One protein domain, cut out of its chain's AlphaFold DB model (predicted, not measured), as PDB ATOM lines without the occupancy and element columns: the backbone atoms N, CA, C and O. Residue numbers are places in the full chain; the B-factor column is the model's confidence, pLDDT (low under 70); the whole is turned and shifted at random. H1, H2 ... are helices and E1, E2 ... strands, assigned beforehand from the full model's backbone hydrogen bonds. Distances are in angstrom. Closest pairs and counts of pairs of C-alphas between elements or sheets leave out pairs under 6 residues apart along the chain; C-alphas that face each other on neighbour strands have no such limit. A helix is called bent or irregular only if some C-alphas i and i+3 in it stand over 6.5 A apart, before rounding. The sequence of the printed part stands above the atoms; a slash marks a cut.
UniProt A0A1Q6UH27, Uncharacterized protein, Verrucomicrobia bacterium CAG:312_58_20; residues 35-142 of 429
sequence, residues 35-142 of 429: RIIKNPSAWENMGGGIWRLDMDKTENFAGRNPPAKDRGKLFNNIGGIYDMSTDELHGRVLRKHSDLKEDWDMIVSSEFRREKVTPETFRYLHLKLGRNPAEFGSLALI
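What this domain is: This is residues 35 to 142 of the 429 residues of an uncharacterized protein of Verrucomicrobia bacterium CAG:312_58_20 (UniProt A0A1Q6UH27). This loop-rich body with little regular structure has two small antiparallel sheets on two sides of it, of five strands and three. Of 108 printed residues, 33 are in named elements, mostly strand: E1 to E6, H1, E7, E8. It is compact, radius of gyration of the C-alphas 13.2 A, spanning 36 by 31 by 23 A.

Where its parts are: E1, residues 35 to 37, begins at C-alpha (26.650, -51.651, -9.021). E2 is 43 to 45, E3 50 to 54, 13.4 A long, E4 61 to 63, E5 81 to 83, E6 88 to 90, irregular H1 119 to 122, 7.0 A long, and E7 124 to 128, 13.1 A. E8, 139 to 142, ends at (31.531, -50.801, -4.689).

How they stand to each other: One sheet runs E4 E1 E8 E5 E6; N 35 and O 141, in E1 and E8, are 3.0 A apart. The other runs E2 E3 E7; N 51 and O 127, in E3 and E7, are 2.8 A apart. H1, too short for an O i to N i+4 pair, is on neither sheet; 0 of its 1 O i to N i+3 pair is within range.

The domain as a whole: The farthest C-alphas, Thr 86 and Glu 115, are 38.8 A apart. The printed part has no cut. Links E4 to E5 and E6 to H1 are long. No printed residue is under 70 in pLDDT.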
ATOM      1  N   ARG A  35      27.710 -52.446  -8.410       97.56
ATOM      2  CA  ARG A  35      26.650 -51.651  -9.021       97.56
ATOM      3  C   ARG A  35      27.199 -50.998 -10.283       97.56
ATOM      4  O   ARG A  35      27.967 -50.046 -10.212       97.56
ATOM      5  N   ILE A  36      26.841 -51.550 -11.433       97.56
ATOM      6  CA  ILE A  36      27.450 -51.211 -12.721       97.56
ATOM      7  C   ILE A  36      26.772 -49.962 -13.280       97.56
ATOM      8  O   ILE A  36      25.541 -49.916 -13.335       97.56
ATOM      9  N   ILE A  37      27.546 -48.961 -13.700       97.38
ATOM     10  CA  ILE A  37      27.018 -47.784 -14.398       97.38
ATOM     11  C   ILE A  37      26.715 -48.210 -15.836       97.38
ATOM     12  O   ILE A  37      27.624 -48.568 -16.579       97.38
ATOM     13  N   LYS A  38      25.434 -48.212 -16.225       95.62
ATOM     14  CA  LYS A  38      25.012 -48.610 -17.583       95.62
ATOM     15  C   LYS A  38      24.706 -47.430 -18.501       95.62
ATOM     16  O   LYS A  38      24.630 -47.620 -19.706       95.62
ATOM     17  N   ASN A  39      24.477 -46.243 -17.936       94.31
ATOM     18  CA  ASN A  39      24.252 -45.016 -18.692       94.31
ATOM     19  C   ASN A  39      25.453 -44.074 -18.493       94.31
ATOM     20  O   ASN A  39      25.494 -43.376 -17.478       94.31
ATOM     21  N   PRO A  40      26.423 -44.041 -19.424       86.50
ATOM     22  CA  PRO A  40      27.581 -43.152 -19.329       86.50
ATOM     23  C   PRO A  40      27.191 -41.668 -19.264       86.50
ATOM     24  O   PRO A  40      27.840 -40.887 -18.577       86.50
ATOM     25  N   SER A  41      26.078 -41.276 -19.888       91.31
ATOM     26  CA  SER A  41      25.568 -39.899 -19.856       91.31
ATOM     27  C   SER A  41      24.929 -39.499 -18.518       91.31
ATOM     28  O   SER A  41      24.420 -38.390 -18.393       91.31
ATOM     29  N   ALA A  42      24.934 -40.379 -17.509       95.31
ATOM     30  CA  ALA A  42      24.446 -40.068 -16.166       95.31
ATOM     31  C   ALA A  42      25.370 -39.122 -15.376       95.31
ATOM     32  O   ALA A  42      24.953 -38.598 -14.341       95.31
ATOM     33  N   TRP A  43      26.608 -38.931 -15.838       96.81
ATOM     34  CA  TRP A  43      27.563 -38.004 -15.245       96.81
ATOM     35  C   TRP A  43      27.265 -36.561 -15.645       96.81
ATOM     36  O   TRP A  43      27.170 -36.223 -16.823       96.81
ATOM     37  N   GLU A  44      27.174 -35.694 -14.647       97.06
ATOM     38  CA  GLU A  44      26.980 -34.260 -14.808       97.06
ATOM     39  C   GLU A  44      28.295 -33.522 -14.567       97.06
ATOM     40  O   GLU A  44      28.957 -33.730 -13.548       97.06
ATOM     41  N   ASN A  45      28.667 -32.645 -15.497       96.81
ATOM     42  CA  ASN A  45      29.842 -31.796 -15.351       96.81
ATOM     43  C   ASN A  45      29.526 -30.626 -14.409       96.81
ATOM     44  O   ASN A  45      28.714 -29.763 -14.737       96.81
ATOM     45  N   MET A  46      30.198 -30.581 -13.261       96.88
ATOM     46  CA  MET A  46      30.052 -29.517 -12.260       96.88
ATOM     47  C   MET A  46      31.077 -28.383 -12.442       96.88
ATOM     48  O   MET A  46      31.118 -27.457 -11.632       96.88
ATOM     49  N   GLY A  47      31.923 -28.450 -13.477       95.69
ATOM     50  CA  GLY A  47      33.070 -27.565 -13.675       95.69
ATOM     51  C   GLY A  47      34.304 -27.990 -12.868       95.69
ATOM     52  O   GLY A  47      34.243 -28.842 -11.986       95.69
ATOM     53  N   GLY A  48      35.474 -27.427 -13.200       93.56
ATOM     54  CA  GLY A  48      36.731 -27.695 -12.475       93.56
ATOM     55  C   GLY A  48      37.242 -29.144 -12.565       93.56
ATOM     56  O   GLY A  48      38.048 -29.573 -11.734       93.56
ATOM     57  N   GLY A  49      36.766 -29.916 -13.549       96.06
ATOM     58  CA  GLY A  49      37.018 -31.355 -13.652       96.06
ATOM     59  C   GLY A  49      36.353 -32.154 -12.530       96.06
ATOM     60  O   GLY A  49      36.893 -33.173 -12.119       96.06
ATOM     61  N   ILE A  50      35.245 -31.665 -11.968       97.69
ATOM     62  CA  ILE A  50      34.431 -32.401 -11.002       97.69
ATOM     63  C   ILE A  50      33.173 -32.886 -11.713       97.69
ATOM     64  O   ILE A  50      32.449 -32.108 -12.333       97.69
ATOM     65  N   TRP A  51      32.900 -34.174 -11.571       97.94
ATOM     66  CA  TRP A  51      31.730 -34.839 -12.118       97.94
ATOM     67  C   TRP A  51      30.829 -35.310 -10.992       97.94
ATOM     68  O   TRP A  51      31.307 -35.744  -9.943       97.94
ATOM     69  N   ARG A  52      29.519 -35.233 -11.207       97.75
ATOM     70  CA  ARG A  52      28.504 -35.682 -10.258       97.75
ATOM     71  C   ARG A  52      27.680 -36.808 -10.861       97.75
ATOM     72  O   ARG A  52      27.220 -36.702 -11.990       97.75
ATOM     73  N   LEU A  53      27.449 -37.857 -10.081       97.81
ATOM     74  CA  LEU A  53      26.525 -38.938 -10.408       97.81
ATOM     75  C   LEU A  53      25.411 -38.991  -9.361       97.81
ATOM     76  O   LEU A  53      25.687 -39.130  -8.168       97.81
ATOM     77  N   ASP A  54      24.156 -38.898  -9.806       97.00
ATOM     78  CA  ASP A  54      22.979 -39.131  -8.961       97.00
ATOM     79  C   ASP A  54      22.740 -40.641  -8.821       97.00
ATOM     80  O   ASP A  54      22.287 -41.314  -9.753       97.00
ATOM     81  N   MET A  55      23.075 -41.187  -7.653       95.81
ATOM     82  CA  MET A  55      23.001 -42.620  -7.384       95.81
ATOM     83  C   MET A  55      21.584 -43.107  -7.064       95.81
ATOM     84  O   MET A  55      21.385 -44.322  -6.966       95.81
ATOM     85  N   ASP A  56      20.588 -42.227  -6.960       93.62
ATOM     86  CA  ASP A  56      19.193 -42.636  -6.753       93.62
ATOM     87  C   ASP A  56      18.425 -42.860  -8.059       93.62
ATOM     88  O   ASP A  56      17.413 -43.564  -8.060       93.62
ATOM     89  N   LYS A  57      18.963 -42.400  -9.194       94.88
ATOM     90  CA  LYS A  57      18.441 -42.700 -10.537       94.88
ATOM     91  C   LYS A  57      18.726 -44.146 -10.934       94.88
ATOM     92  O   LYS A  57      19.709 -44.459 -11.605       94.88
ATOM     93  N   THR A  58      17.900 -45.062 -10.434       93.06
ATOM     94  CA  THR A  58      18.065 -46.521 -10.554       93.06
ATOM     95  C   THR A  58      18.227 -46.999 -11.999       93.06
ATOM     96  O   THR A  58      18.964 -47.953 -12.257       93.06
ATOM     97  N   GLU A  59      17.602 -46.295 -12.936       95.19
ATOM     98  CA  GLU A  59      17.631 -46.503 -14.373       95.19
ATOM     99  C   GLU A  59      19.004 -46.255 -15.002       95.19
ATOM    100  O   GLU A  59      19.198 -46.658 -16.140       95.19
ATOM    101  N   ASN A  60      19.969 -45.679 -14.281       96.00
ATOM    102  CA  ASN A  60      21.350 -45.514 -14.744       96.00
ATOM    103  C   ASN A  60      22.261 -46.694 -14.380       96.00
ATOM    104  O   ASN A  60      23.439 -46.693 -14.743       96.00
ATOM    105  N   PHE A  61      21.733 -47.714 -13.691       96.44
ATOM    106  CA  PHE A  61      22.541 -48.799 -13.136       96.44
ATOM    107  C   PHE A  61      22.055 -50.204 -13.521       96.44
ATOM    108  O   PHE A  61      20.875 -50.434 -13.804       96.44
ATOM    109  N   ALA A  62      22.996 -51.147 -13.501       96.06
ATOM    110  CA  ALA A  62      22.816 -52.592 -13.630       96.06
ATOM    111  C   ALA A  62      23.578 -53.329 -12.506       96.06
ATOM    112  O   ALA A  62      24.164 -52.708 -11.616       96.06
ATOM    113  N   GLY A  63      23.569 -54.664 -12.535       96.62
ATOM    114  CA  GLY A  63      24.195 -55.489 -11.504       96.62
ATOM    115  C   GLY A  63      23.458 -55.392 -10.167       96.62
ATOM    116  O   GLY A  63      22.233 -55.527 -10.129       96.62
ATOM    117  N   ARG A  64      24.177 -55.132  -9.066       96.25
ATOM    118  CA  ARG A  64      23.549 -54.922  -7.752       96.25
ATOM    119  C   ARG A  64      22.807 -53.589  -7.728       96.25
ATOM    120  O   ARG A  64      23.380 -52.538  -7.456       96.25
ATOM    121  N   ASN A  65      21.507 -53.644  -7.989       95.56
ATOM    122  CA  ASN A  65      20.644 -52.471  -8.084       95.56
ATOM    123  C   ASN A  65      19.234 -52.791  -7.542       95.56
ATOM    124  O   ASN A  65      18.273 -52.740  -8.307       95.56
ATOM    125  N   PRO A  66      19.089 -53.150  -6.246       92.62
ATOM    126  CA  PRO A  66      17.790 -53.518  -5.675       92.62
ATOM    127  C   PRO A  66      16.790 -52.353  -5.784       92.62
ATOM    128  O   PRO A  66      17.220 -51.211  -5.959       92.62
ATOM    129  N   PRO A  67      15.472 -52.569  -5.682       89.44
ATOM    130  CA  PRO A  67      14.493 -51.481  -5.718       89.44
ATOM    131  C   PRO A  67      14.771 -50.409  -4.653       89.44
ATOM    132  O   PRO A  67      15.278 -50.713  -3.576       89.44
ATOM    133  N   ALA A  68      14.436 -49.142  -4.929       86.31
ATOM    134  CA  ALA A  68      14.749 -48.019  -4.032       86.31
ATOM    135  C   ALA A  68      14.226 -48.222  -2.596       86.31
ATOM    136  O   ALA A  68      14.939 -47.953  -1.632       86.31
ATOM    137  N   LYS A  69      13.022 -48.794  -2.467       86.88
ATOM    138  CA  LYS A  69      12.395 -49.147  -1.184       86.88
ATOM    139  C   LYS A  69      13.205 -50.143  -0.336       86.88
ATOM    140  O   LYS A  69      13.073 -50.127   0.883       86.88
ATOM    141  N   ASP A  70      14.074 -50.945  -0.956       88.00
ATOM    142  CA  ASP A  70      14.813 -52.038  -0.307       88.00
ATOM    143  C   ASP A  70      16.290 -51.684  -0.029       88.00
ATOM    144  O   ASP A  70      17.004 -52.432   0.636       88.00
ATOM    145  N   ARG A  71      16.783 -50.535  -0.520       85.06
ATOM    146  CA  ARG A  71      18.208 -50.142  -0.433       85.06
ATOM    147  C   ARG A  71      18.663 -49.799   0.986       85.06
ATOM    148  O   ARG A  71      19.816 -50.023   1.346       85.06
ATOM    149  N   GLY A  72      17.777 -49.259   1.816       89.25
ATOM    150  CA  GLY A  72      18.178 -48.635   3.076       89.25
ATOM    151  C   GLY A  72      19.080 -47.406   2.863       89.25
ATOM    152  O   GLY A  72      19.608 -47.153   1.783       89.25
ATOM    153  N   LYS A  73      19.282 -46.613   3.921       92.44
ATOM    154  CA  LYS A  73      19.944 -45.293   3.826       92.44
ATOM    155  C   LYS A  73      21.440 -45.338   3.489       92.44
ATOM    156  O   LYS A  73      22.029 -44.308   3.194       92.44
ATOM    157  N   LEU A  74      22.071 -46.506   3.605       95.62
ATOM    158  CA  LEU A  74      23.522 -46.648   3.469       95.62
ATOM    159  C   LEU A  74      23.950 -47.258   2.139       95.62
ATOM    160  O   LEU A  74      25.141 -47.260   1.882       95.62
ATOM    161  N   PHE A  75      23.041 -47.761   1.299       96.31
ATOM    162  CA  PHE A  75      23.408 -48.492   0.078       96.31
ATOM    163  C   PHE A  75      24.395 -47.738  -0.821       96.31
ATOM    164  O   PHE A  75      25.371 -48.315  -1.299       96.31
ATOM    165  N   ASN A  76      24.172 -46.433  -0.982       96.88
ATOM    166  CA  ASN A  76      25.012 -45.564  -1.796       96.88
ATOM    167  C   ASN A  76      26.270 -45.062  -1.063       96.88
ATOM    168  O   ASN A  76      26.980 -44.225  -1.597       96.88
ATOM    169  N   ASN A  77      26.587 -45.533   0.145       97.19
ATOM    170  CA  ASN A  77      27.871 -45.268   0.797       97.19
ATOM    171  C   ASN A  77      28.976 -46.049   0.063       97.19
ATOM    172  O   ASN A  77      29.321 -47.165   0.451       97.19
ATOM    173  N   ILE A  78      29.457 -45.498  -1.051       97.56
ATOM    174  CA  ILE A  78      30.373 -46.162  -1.986       97.56
ATOM    175  C   ILE A  78      31.789 -46.248  -1.416       97.56
ATOM    176  O   ILE A  78      32.308 -45.274  -0.870       97.56
ATOM    177  N   GLY A  79      32.412 -47.417  -1.568       96.94
ATOM    178  CA  GLY A  79      33.788 -47.649  -1.132       96.94
ATOM    179  C   GLY A  79      34.871 -47.368  -2.174       96.94
ATOM    180  O   GLY A  79      36.023 -47.139  -1.808       96.94
ATOM    181  N   GLY A  80      34.501 -47.352  -3.452       97.38
ATOM    182  CA  GLY A  80      35.384 -47.061  -4.578       97.38
ATOM    183  C   GLY A  80      34.695 -47.264  -5.926       97.38
ATOM    184  O   GLY A  80      33.565 -47.766  -5.990       97.38
ATOM    185  N   ILE A  81      35.400 -46.890  -6.989       97.81
ATOM    186  CA  ILE A  81      35.050 -47.154  -8.384       97.81
ATOM    187  C   ILE A  81      36.008 -48.219  -8.916       97.81
ATOM    188  O   ILE A  81      37.217 -48.111  -8.753       97.81
ATOM    189  N   TYR A  82      35.463 -49.247  -9.545       97.75
ATOM    190  CA  TYR A  82      36.212 -50.292 -10.222       97.75
ATOM    191  C   TYR A  82      36.047 -50.126 -11.730       97.75
ATOM    192  O   TYR A  82      34.920 -50.173 -12.232       97.75
ATOM    193  N   ASP A  83      37.156 -49.927 -12.435       95.38
ATOM    194  CA  ASP A  83      37.196 -49.971 -13.888       95.38
ATOM    195  C   ASP A  83      37.309 -51.430 -14.331       95.38
ATOM    196  O   ASP A  83      38.341 -52.091 -14.202       95.38
ATOM    197  N   MET A  84      36.196 -51.963 -14.832       93.62
ATOM    198  CA  MET A  84      36.123 -53.354 -15.266       93.62
ATOM    199  C   MET A  84      36.866 -53.593 -16.582       93.62
ATOM    200  O   MET A  84      37.092 -54.753 -16.921       93.62
ATOM    201  N   SER A  85      37.210 -52.536 -17.326       90.38
ATOM    202  CA  SER A  85      37.995 -52.676 -18.549       90.38
ATOM    203  C   SER A  85      39.459 -52.958 -18.207       90.38
ATOM    204  O   SER A  85      40.001 -53.985 -18.602       90.38
ATOM    205  N   THR A  86      40.059 -52.149 -17.343       90.38
ATOM    206  CA  THR A  86      41.483 -52.256 -16.994       90.38
ATOM    207  C   THR A  86      41.773 -53.153 -15.784       90.38
ATOM    208  O   THR A  86      42.935 -53.417 -15.490       90.38
ATOM    209  N   ASP A  87      40.739 -53.651 -15.091       91.50
ATOM    210  CA  ASP A  87      40.839 -54.314 -13.776       91.50
ATOM    211  C   ASP A  87      41.458 -53.407 -12.691       91.50
ATOM    212  O   ASP A  87      42.016 -53.883 -11.695       91.50
ATOM    213  N   GLU A  88      41.312 -52.088 -12.841       92.75
ATOM    214  CA  GLU A  88      41.822 -51.099 -11.895       92.75
ATOM    215  C   GLU A  88      40.779 -50.707 -10.847       92.75
ATOM    216  O   GLU A  88      39.591 -50.525 -11.117       92.75
ATOM    217  N   LEU A  89      41.239 -50.568  -9.605       95.44
ATOM    218  CA  LEU A  89      40.437 -50.073  -8.497       95.44
ATOM    219  C   LEU A  89      40.878 -48.654  -8.141       95.44
ATOM    220  O   LEU A  89      42.036 -48.425  -7.801       95.44
ATOM    221  N   HIS A  90      39.913 -47.745  -8.110       95.69
ATOM    222  CA  HIS A  90      40.054 -46.375  -7.651       95.69
ATOM    223  C   HIS A  90      39.236 -46.196  -6.365       95.69
ATOM    224  O   HIS A  90      38.026 -45.976  -6.412       95.69
ATOM    225  N   GLY A  91      39.848 -46.335  -5.187       94.81
ATOM    226  CA  GLY A  91      39.107 -46.306  -3.913       94.81
ATOM    227  C   GLY A  91      39.413 -45.125  -2.991       94.81
ATOM    228  O   GLY A  91      39.092 -45.189  -1.794       94.81
ATOM    229  N   ARG A  92      40.029 -44.053  -3.514       94.81
ATOM    230  CA  ARG A  92      40.425 -42.865  -2.739       94.81
ATOM    231  C   ARG A  92      39.225 -41.969  -2.416       94.81
ATOM    232  O   ARG A  92      39.030 -40.891  -2.967       94.81
ATOM    233  N   VAL A  93      38.415 -42.438  -1.470       95.31
ATOM    234  CA  VAL A  93      37.277 -41.697  -0.917       95.31
ATOM    235  C   VAL A  93      37.772 -40.698   0.128       95.31
ATOM    236  O   VAL A  93      38.471 -41.070   1.074       95.31
ATOM    237  N   LEU A  94      37.384 -39.436  -0.030       94.88
ATOM    238  CA  LEU A  94      37.739 -38.302   0.816       94.88
ATOM    239  C   LEU A  94      36.523 -37.780   1.586       94.88
ATOM    240  O   LEU A  94      35.371 -38.110   1.304       94.88
ATOM    241  N   ARG A  95      36.793 -36.936   2.585       93.00
ATOM    242  CA  ARG A  95      35.760 -36.372   3.459       93.00
ATOM    243  C   ARG A  95      35.236 -35.014   2.988       93.00
ATOM    244  O   ARG A  95      34.076 -34.711   3.253       93.00
ATOM    245  N   LYS A  96      36.069 -34.160   2.385       92.75
ATOM    246  CA  LYS A  96      35.726 -32.755   2.097       92.75
ATOM    247  C   LYS A  96      36.011 -32.392   0.650       92.75
ATOM    248  O   LYS A  96      37.054 -32.761   0.128       92.75
ATOM    249  N   HIS A  97      35.134 -31.587   0.049       92.06
ATOM    250  CA  HIS A  97      35.281 -31.121  -1.338       92.06
ATOM    251  C   HIS A  97      36.593 -30.377  -1.595       92.06
ATOM    252  O   HIS A  97      37.165 -30.531  -2.664       92.06
ATOM    253  N   SER A  98      37.106 -29.642  -0.603       93.19
ATOM    254  CA  SER A  98      38.409 -28.962  -0.675       93.19
ATOM    255  C   SER A  98      39.598 -29.899  -0.903       93.19
ATOM    256  O   SER A  98      40.687 -29.436  -1.237       93.19
ATOM    257  N   ASP A  99      39.408 -31.198  -0.666       93.31
ATOM    258  CA  ASP A  99      40.465 -32.197  -0.743       93.31
ATOM    259  C   ASP A  99      40.480 -32.914  -2.106       93.31
ATOM    260  O   ASP A  99      41.433 -33.641  -2.360       93.31
ATOM    261  N   LEU A 100      39.482 -32.685  -2.979       94.94
ATOM    262  CA  LEU A 100      39.440 -33.191  -4.359       94.94
ATOM    263  C   LEU A 100      40.502 -32.482  -5.210       94.94
ATOM    264  O   LEU A 100      40.267 -31.373  -5.700       94.94
ATOM    265  N   LYS A 101      41.672 -33.099  -5.372       94.62
ATOM    266  CA  LYS A 101      42.821 -32.484  -6.054       94.62
ATOM    267  C   LYS A 101      43.301 -33.321  -7.224       94.62
ATOM    268  O   LYS A 101      43.505 -32.777  -8.305       94.62
ATOM    269  N   GLU A 102      43.413 -34.621  -7.004       95.25
ATOM    270  CA  GLU A 102      43.937 -35.572  -7.970       95.25
ATOM    271  C   GLU A 102      42.798 -36.271  -8.708       95.25
ATOM    272  O   GLU A 102      41.701 -36.454  -8.170       95.25
ATOM    273  N   ASP A 103      43.062 -36.687  -9.945       96.12
ATOM    274  CA  ASP A 103      42.148 -37.567 -10.665       96.12
ATOM    275  C   ASP A 103      41.871 -38.824  -9.826       96.12
ATOM    276  O   ASP A 103      42.767 -39.384  -9.194       96.12
ATOM    277  N   TRP A 104      40.606 -39.247  -9.818       95.69
ATOM    278  CA  TRP A 104      40.057 -40.328  -8.997       95.69
ATOM    279  C   TRP A 104      39.864 -40.049  -7.506       95.69
ATOM    280  O   TRP A 104      39.363 -40.926  -6.791       95.69
ATOM    281  N   ASP A 105      40.149 -38.836  -7.029       96.81
ATOM    282  CA  ASP A 105      39.625 -38.402  -5.736       96.81
ATOM    283  C   ASP A 105      38.091 -38.372  -5.790       96.81
ATOM    284  O   ASP A 105      37.488 -37.823  -6.719       96.81
ATOM    285  N   MET A 106      37.436 -38.945  -4.779       96.88
ATOM    286  CA  MET A 106      35.975 -39.014  -4.752       96.88
ATOM    287  C   MET A 106      35.371 -38.693  -3.396       96.88
ATOM    288  O   MET A 106      35.967 -38.936  -2.350       96.88
ATOM    289  N   ILE A 107      34.146 -38.179  -3.407       96.25
ATOM    290  CA  ILE A 107      33.362 -37.897  -2.205       96.25
ATOM    291  C   ILE A 107      31.958 -38.422  -2.402       96.25
ATOM    292  O   ILE A 107      31.286 -38.099  -3.378       96.25
ATOM    293  N   VAL A 108      31.500 -39.171  -1.408       93.25
ATOM    294  CA  VAL A 108      30.100 -39.582  -1.300       93.25
ATOM    295  C   VAL A 108      29.384 -38.732  -0.255       93.25
ATOM    296  O   VAL A 108      28.318 -38.186  -0.503       93.25
ATOM    297  N   SER A 109      29.985 -38.597   0.932       92.19
ATOM    298  CA  SER A 109      29.452 -37.758   2.001       92.19
ATOM    299  C   SER A 109      30.518 -37.389   3.024       92.19
ATOM    300  O   SER A 109      31.420 -38.176   3.324       92.19
ATOM    301  N   SER A 110      30.371 -36.203   3.613       90.25
ATOM    302  CA  SER A 110      31.154 -35.783   4.780       90.25
ATOM    303  C   SER A 110      30.498 -36.178   6.110       90.25
ATOM    304  O   SER A 110      31.166 -36.154   7.150       90.25
ATOM    305  N   GLU A 111      29.210 -36.542   6.078       93.56
ATOM    306  CA  GLU A 111      28.416 -36.907   7.246       93.56
ATOM    307  C   GLU A 111      28.532 -38.408   7.535       93.56
ATOM    308  O   GLU A 111      28.406 -39.256   6.655       93.56
ATOM    309  N   PHE A 112      28.795 -38.733   8.795       93.06
ATOM    310  CA  PHE A 112      29.020 -40.100   9.268       93.06
ATOM    311  C   PHE A 112      28.391 -40.349  10.639       93.06
ATOM    312  O   PHE A 112      28.468 -41.459  11.161       93.06
ATOM    313  N   ARG A 113      27.757 -39.340  11.244       94.19
ATOM    314  CA  ARG A 113      27.039 -39.477  12.505       94.19
ATOM    315  C   ARG A 113      25.686 -40.117  12.248       94.19
ATOM    316  O   ARG A 113      24.906 -39.646  11.421       94.19
ATOM    317  N   ARG A 114      25.407 -41.212  12.952       93.94
ATOM    318  CA  ARG A 114      24.257 -42.088  12.687       93.94
ATOM    319  C   ARG A 114      22.922 -41.345  12.729       93.94
ATOM    320  O   ARG A 114      22.051 -41.616  11.909       93.94
ATOM    321  N   GLU A 115      22.777 -40.411  13.658       94.62
ATOM    322  CA  GLU A 115      21.580 -39.600  13.867       94.62
ATOM    323  C   GLU A 115      21.337 -38.558  12.766       94.62
ATOM    324  O   GLU A 115      20.220 -38.067  12.629       94.62
ATOM    325  N   LYS A 116      22.354 -38.249  11.955       94.69
ATOM    326  CA  LYS A 116      22.283 -37.255  10.875       94.69
ATOM    327  C   LYS A 116      22.137 -37.863   9.482       94.69
ATOM    328  O   LYS A 116      21.953 -37.127   8.519       94.69
ATOM    329  N   VAL A 117      22.207 -39.189   9.361       95.00
ATOM    330  CA  VAL A 117      22.057 -39.868   8.071       95.00
ATOM    331  C   VAL A 117      20.589 -39.873   7.624       95.00
ATOM    332  O   VAL A 117      19.708 -40.498   8.233       95.00
ATOM    333  N   THR A 118      20.340 -39.209   6.501       92.88
ATOM    334  CA  THR A 118      19.065 -39.123   5.783       92.88
ATOM    335  C   THR A 118      19.157 -39.882   4.450       92.88
ATOM    336  O   THR A 118      20.246 -40.315   4.068       92.88
ATOM    337  N   PRO A 119      18.038 -40.077   3.729       88.44
ATOM    338  CA  PRO A 119      18.076 -40.634   2.374       88.44
ATOM    339  C   PRO A 119      18.992 -39.857   1.410       88.44
ATOM    340  O   PRO A 119      19.665 -40.472   0.595       88.44
ATOM    341  N   GLU A 120      19.116 -38.534   1.570       92.25
ATOM    342  CA  GLU A 120      19.945 -37.692   0.693       92.25
ATOM    343  C   GLU A 120      21.449 -37.754   1.015       92.25
ATOM    344  O   GLU A 120      22.275 -37.352   0.197       92.25
ATOM    345  N   THR A 121      21.838 -38.246   2.201       95.06
ATOM    346  CA  THR A 121      23.224 -38.159   2.702       95.06
ATOM    347  C   THR A 121      24.254 -38.771   1.759       95.06
ATOM    348  O   THR A 121      25.366 -38.253   1.672       95.06
ATOM    349  N   PHE A 122      23.893 -39.857   1.077       95.94
ATOM    350  CA  PHE A 122      24.762 -40.579   0.148       95.94
ATOM    351  C   PHE A 122      24.200 -40.566  -1.277       95.94
ATOM    352  O   PHE A 122      24.474 -41.476  -2.047       95.94
ATOM    353  N   ARG A 123      23.370 -39.586  -1.647       95.38
ATOM    354  CA  ARG A 123      22.737 -39.568  -2.973       95.38
ATOM    355  C   ARG A 123      23.724 -39.307  -4.108       95.38
ATOM    356  O   ARG A 123      23.630 -39.936  -5.158       95.38
ATOM    357  N   TYR A 124      24.663 -38.387  -3.909       97.44
ATOM    358  CA  TYR A 124      25.581 -37.955  -4.959       97.44
ATOM    359  C   TYR A 124      26.984 -38.510  -4.753       97.44
ATOM    360  O   TYR A 124      27.544 -38.421  -3.663       97.44
ATOM    361  N   LEU A 125      27.567 -39.030  -5.829       97.88
ATOM    362  CA  LEU A 125      29.000 -39.288  -5.923       97.88
ATOM    363  C   LEU A 125      29.635 -38.130  -6.686       97.88
ATOM    364  O   LEU A 125      29.248 -37.860  -7.821       97.88
ATOM    365  N   HIS A 126      30.604 -37.469  -6.067       98.12
ATOM    366  CA  HIS A 126      31.442 -36.469  -6.715       98.12
ATOM    367  C   HIS A 126      32.802 -37.085  -7.017       98.12
ATOM    368  O   HIS A 126      33.412 -37.679  -6.129       98.12
ATOM    369  N   LEU A 127      33.269 -36.931  -8.250       97.94
ATOM    370  CA  LEU A 127      34.511 -37.504  -8.754       97.94
ATOM    371  C   LEU A 127      35.359 -36.401  -9.383       97.94
ATOM    372  O   LEU A 127      34.890 -35.701 -10.280       97.94
ATOM    373  N   LYS A 128      36.604 -36.254  -8.932       98.00
ATOM    374  CA  LYS A 128      37.609 -35.435  -9.607       98.00
ATOM    375  C   LYS A 128      38.180 -36.237 -10.773       98.00
ATOM    376  O   LYS A 128      38.708 -37.326 -10.571       98.00
ATOM    377  N   LEU A 129      38.026 -35.723 -11.988       97.25
ATOM    378  CA  LEU A 129      38.577 -36.313 -13.201       97.25
ATOM    379  C   LEU A 129      38.691 -35.249 -14.296       97.25
ATOM    380  O   LEU A 129      37.697 -34.613 -14.660       97.25
ATOM    381  N   GLY A 130      39.896 -35.044 -14.829       95.94
ATOM    382  CA  GLY A 130      40.163 -34.045 -15.873       95.94
ATOM    383  C   GLY A 130      39.422 -34.274 -17.198       95.94
ATOM    384  O   GLY A 130      39.334 -33.363 -18.015       95.94
ATOM    385  N   ARG A 131      38.858 -35.467 -17.390       94.25
ATOM    386  CA  ARG A 131      38.108 -35.897 -18.577       94.25
ATOM    387  C   ARG A 131      36.753 -36.480 -18.198       94.25
ATOM    388  O   ARG A 131      36.498 -36.720 -17.016       94.25
ATOM    389  N   ASN A 132      35.885 -36.696 -19.182       93.62
ATOM    390  CA  ASN A 132      34.546 -37.206 -18.919       93.62
ATOM    391  C   ASN A 132      34.611 -38.674 -18.458       93.62
ATOM    392  O   ASN A 132      35.145 -39.505 -19.189       93.62
ATOM    393  N   PRO A 133      34.048 -39.041 -17.288       94.81
ATOM    394  CA  PRO A 133      34.001 -40.431 -16.843       94.81
ATOM    395  C   PRO A 133      33.285 -41.361 -17.833       94.81
ATOM    396  O   PRO A 133      33.528 -42.563 -17.818       94.81
ATOM    397  N   ALA A 134      32.426 -40.822 -18.705       90.44
ATOM    398  CA  ALA A 134      31.780 -41.565 -19.784       90.44
ATOM    399  C   ALA A 134      32.755 -42.099 -20.851       90.44
ATOM    400  O   ALA A 134      32.374 -42.975 -21.621       90.44
ATOM    401  N   GLU A 135      33.986 -41.580 -20.914       90.56
ATOM    402  CA  GLU A 135      35.040 -42.070 -21.815       90.56
ATOM    403  C   GLU A 135      35.624 -43.415 -21.359       90.56
ATOM    404  O   GLU A 135      36.288 -44.100 -22.133       90.56
ATOM    405  N   PHE A 136      35.389 -43.806 -20.104       87.38
ATOM    406  CA  PHE A 136      35.832 -45.089 -19.573       87.38
ATOM    407  C   PHE A 136      34.807 -46.164 -19.912       87.38
ATOM    408  O   PHE A 136      33.605 -45.947 -19.762       87.38
ATOM    409  N   GLY A 137      35.286 -47.336 -20.339       75.50
ATOM    410  CA  GLY A 137      34.435 -48.402 -20.863       75.50
ATOM    411  C   GLY A 137      33.329 -48.821 -19.892       75.50
ATOM    412  O   GLY A 137      32.152 -48.553 -20.123       75.50
ATOM    413  N   SER A 138      33.680 -49.509 -18.803       89.56
ATOM    414  CA  SER A 138      32.677 -50.040 -17.877       89.56
ATOM    415  C   SER A 138      33.079 -49.830 -16.424       89.56
ATOM    416  O   SER A 138      33.821 -50.615 -15.836       89.56
ATOM    417  N   LEU A 139      32.557 -48.751 -15.839       96.62
ATOM    418  CA  LEU A 139      32.766 -48.406 -14.438       96.62
ATOM    419  C   LEU A 139      31.695 -49.047 -13.546       96.62
ATOM    420  O   LEU A 139      30.494 -49.012 -13.836       96.62
ATOM    421  N   ALA A 140      32.124 -49.591 -12.412       97.94
ATOM    422  CA  ALA A 140      31.246 -50.139 -11.388       97.94
ATOM    423  C   ALA A 140      31.536 -49.533 -10.014       97.94
ATOM    424  O   ALA A 140      32.676 -49.253  -9.663       97.94
ATOM    425  N   LEU A 141      30.492 -49.360  -9.209       98.25
ATOM    426  CA  LEU A 141      30.589 -48.847  -7.848       98.25
ATOM    427  C   LEU A 141      30.620 -50.003  -6.844       98.25
ATOM    428  O   LEU A 141      29.822 -50.943  -6.938       98.25
ATOM    429  N   ILE A 142      31.495 -49.897  -5.845       98.25
ATOM    430  CA  ILE A 142      31.531 -50.801  -4.689       98.25
ATOM    431  C   ILE A 142      30.488 -50.315  -3.672       98.25
ATOM    432  O   ILE A 142      30.772 -49.476  -2.815       98.25
TER     433      ILE A 142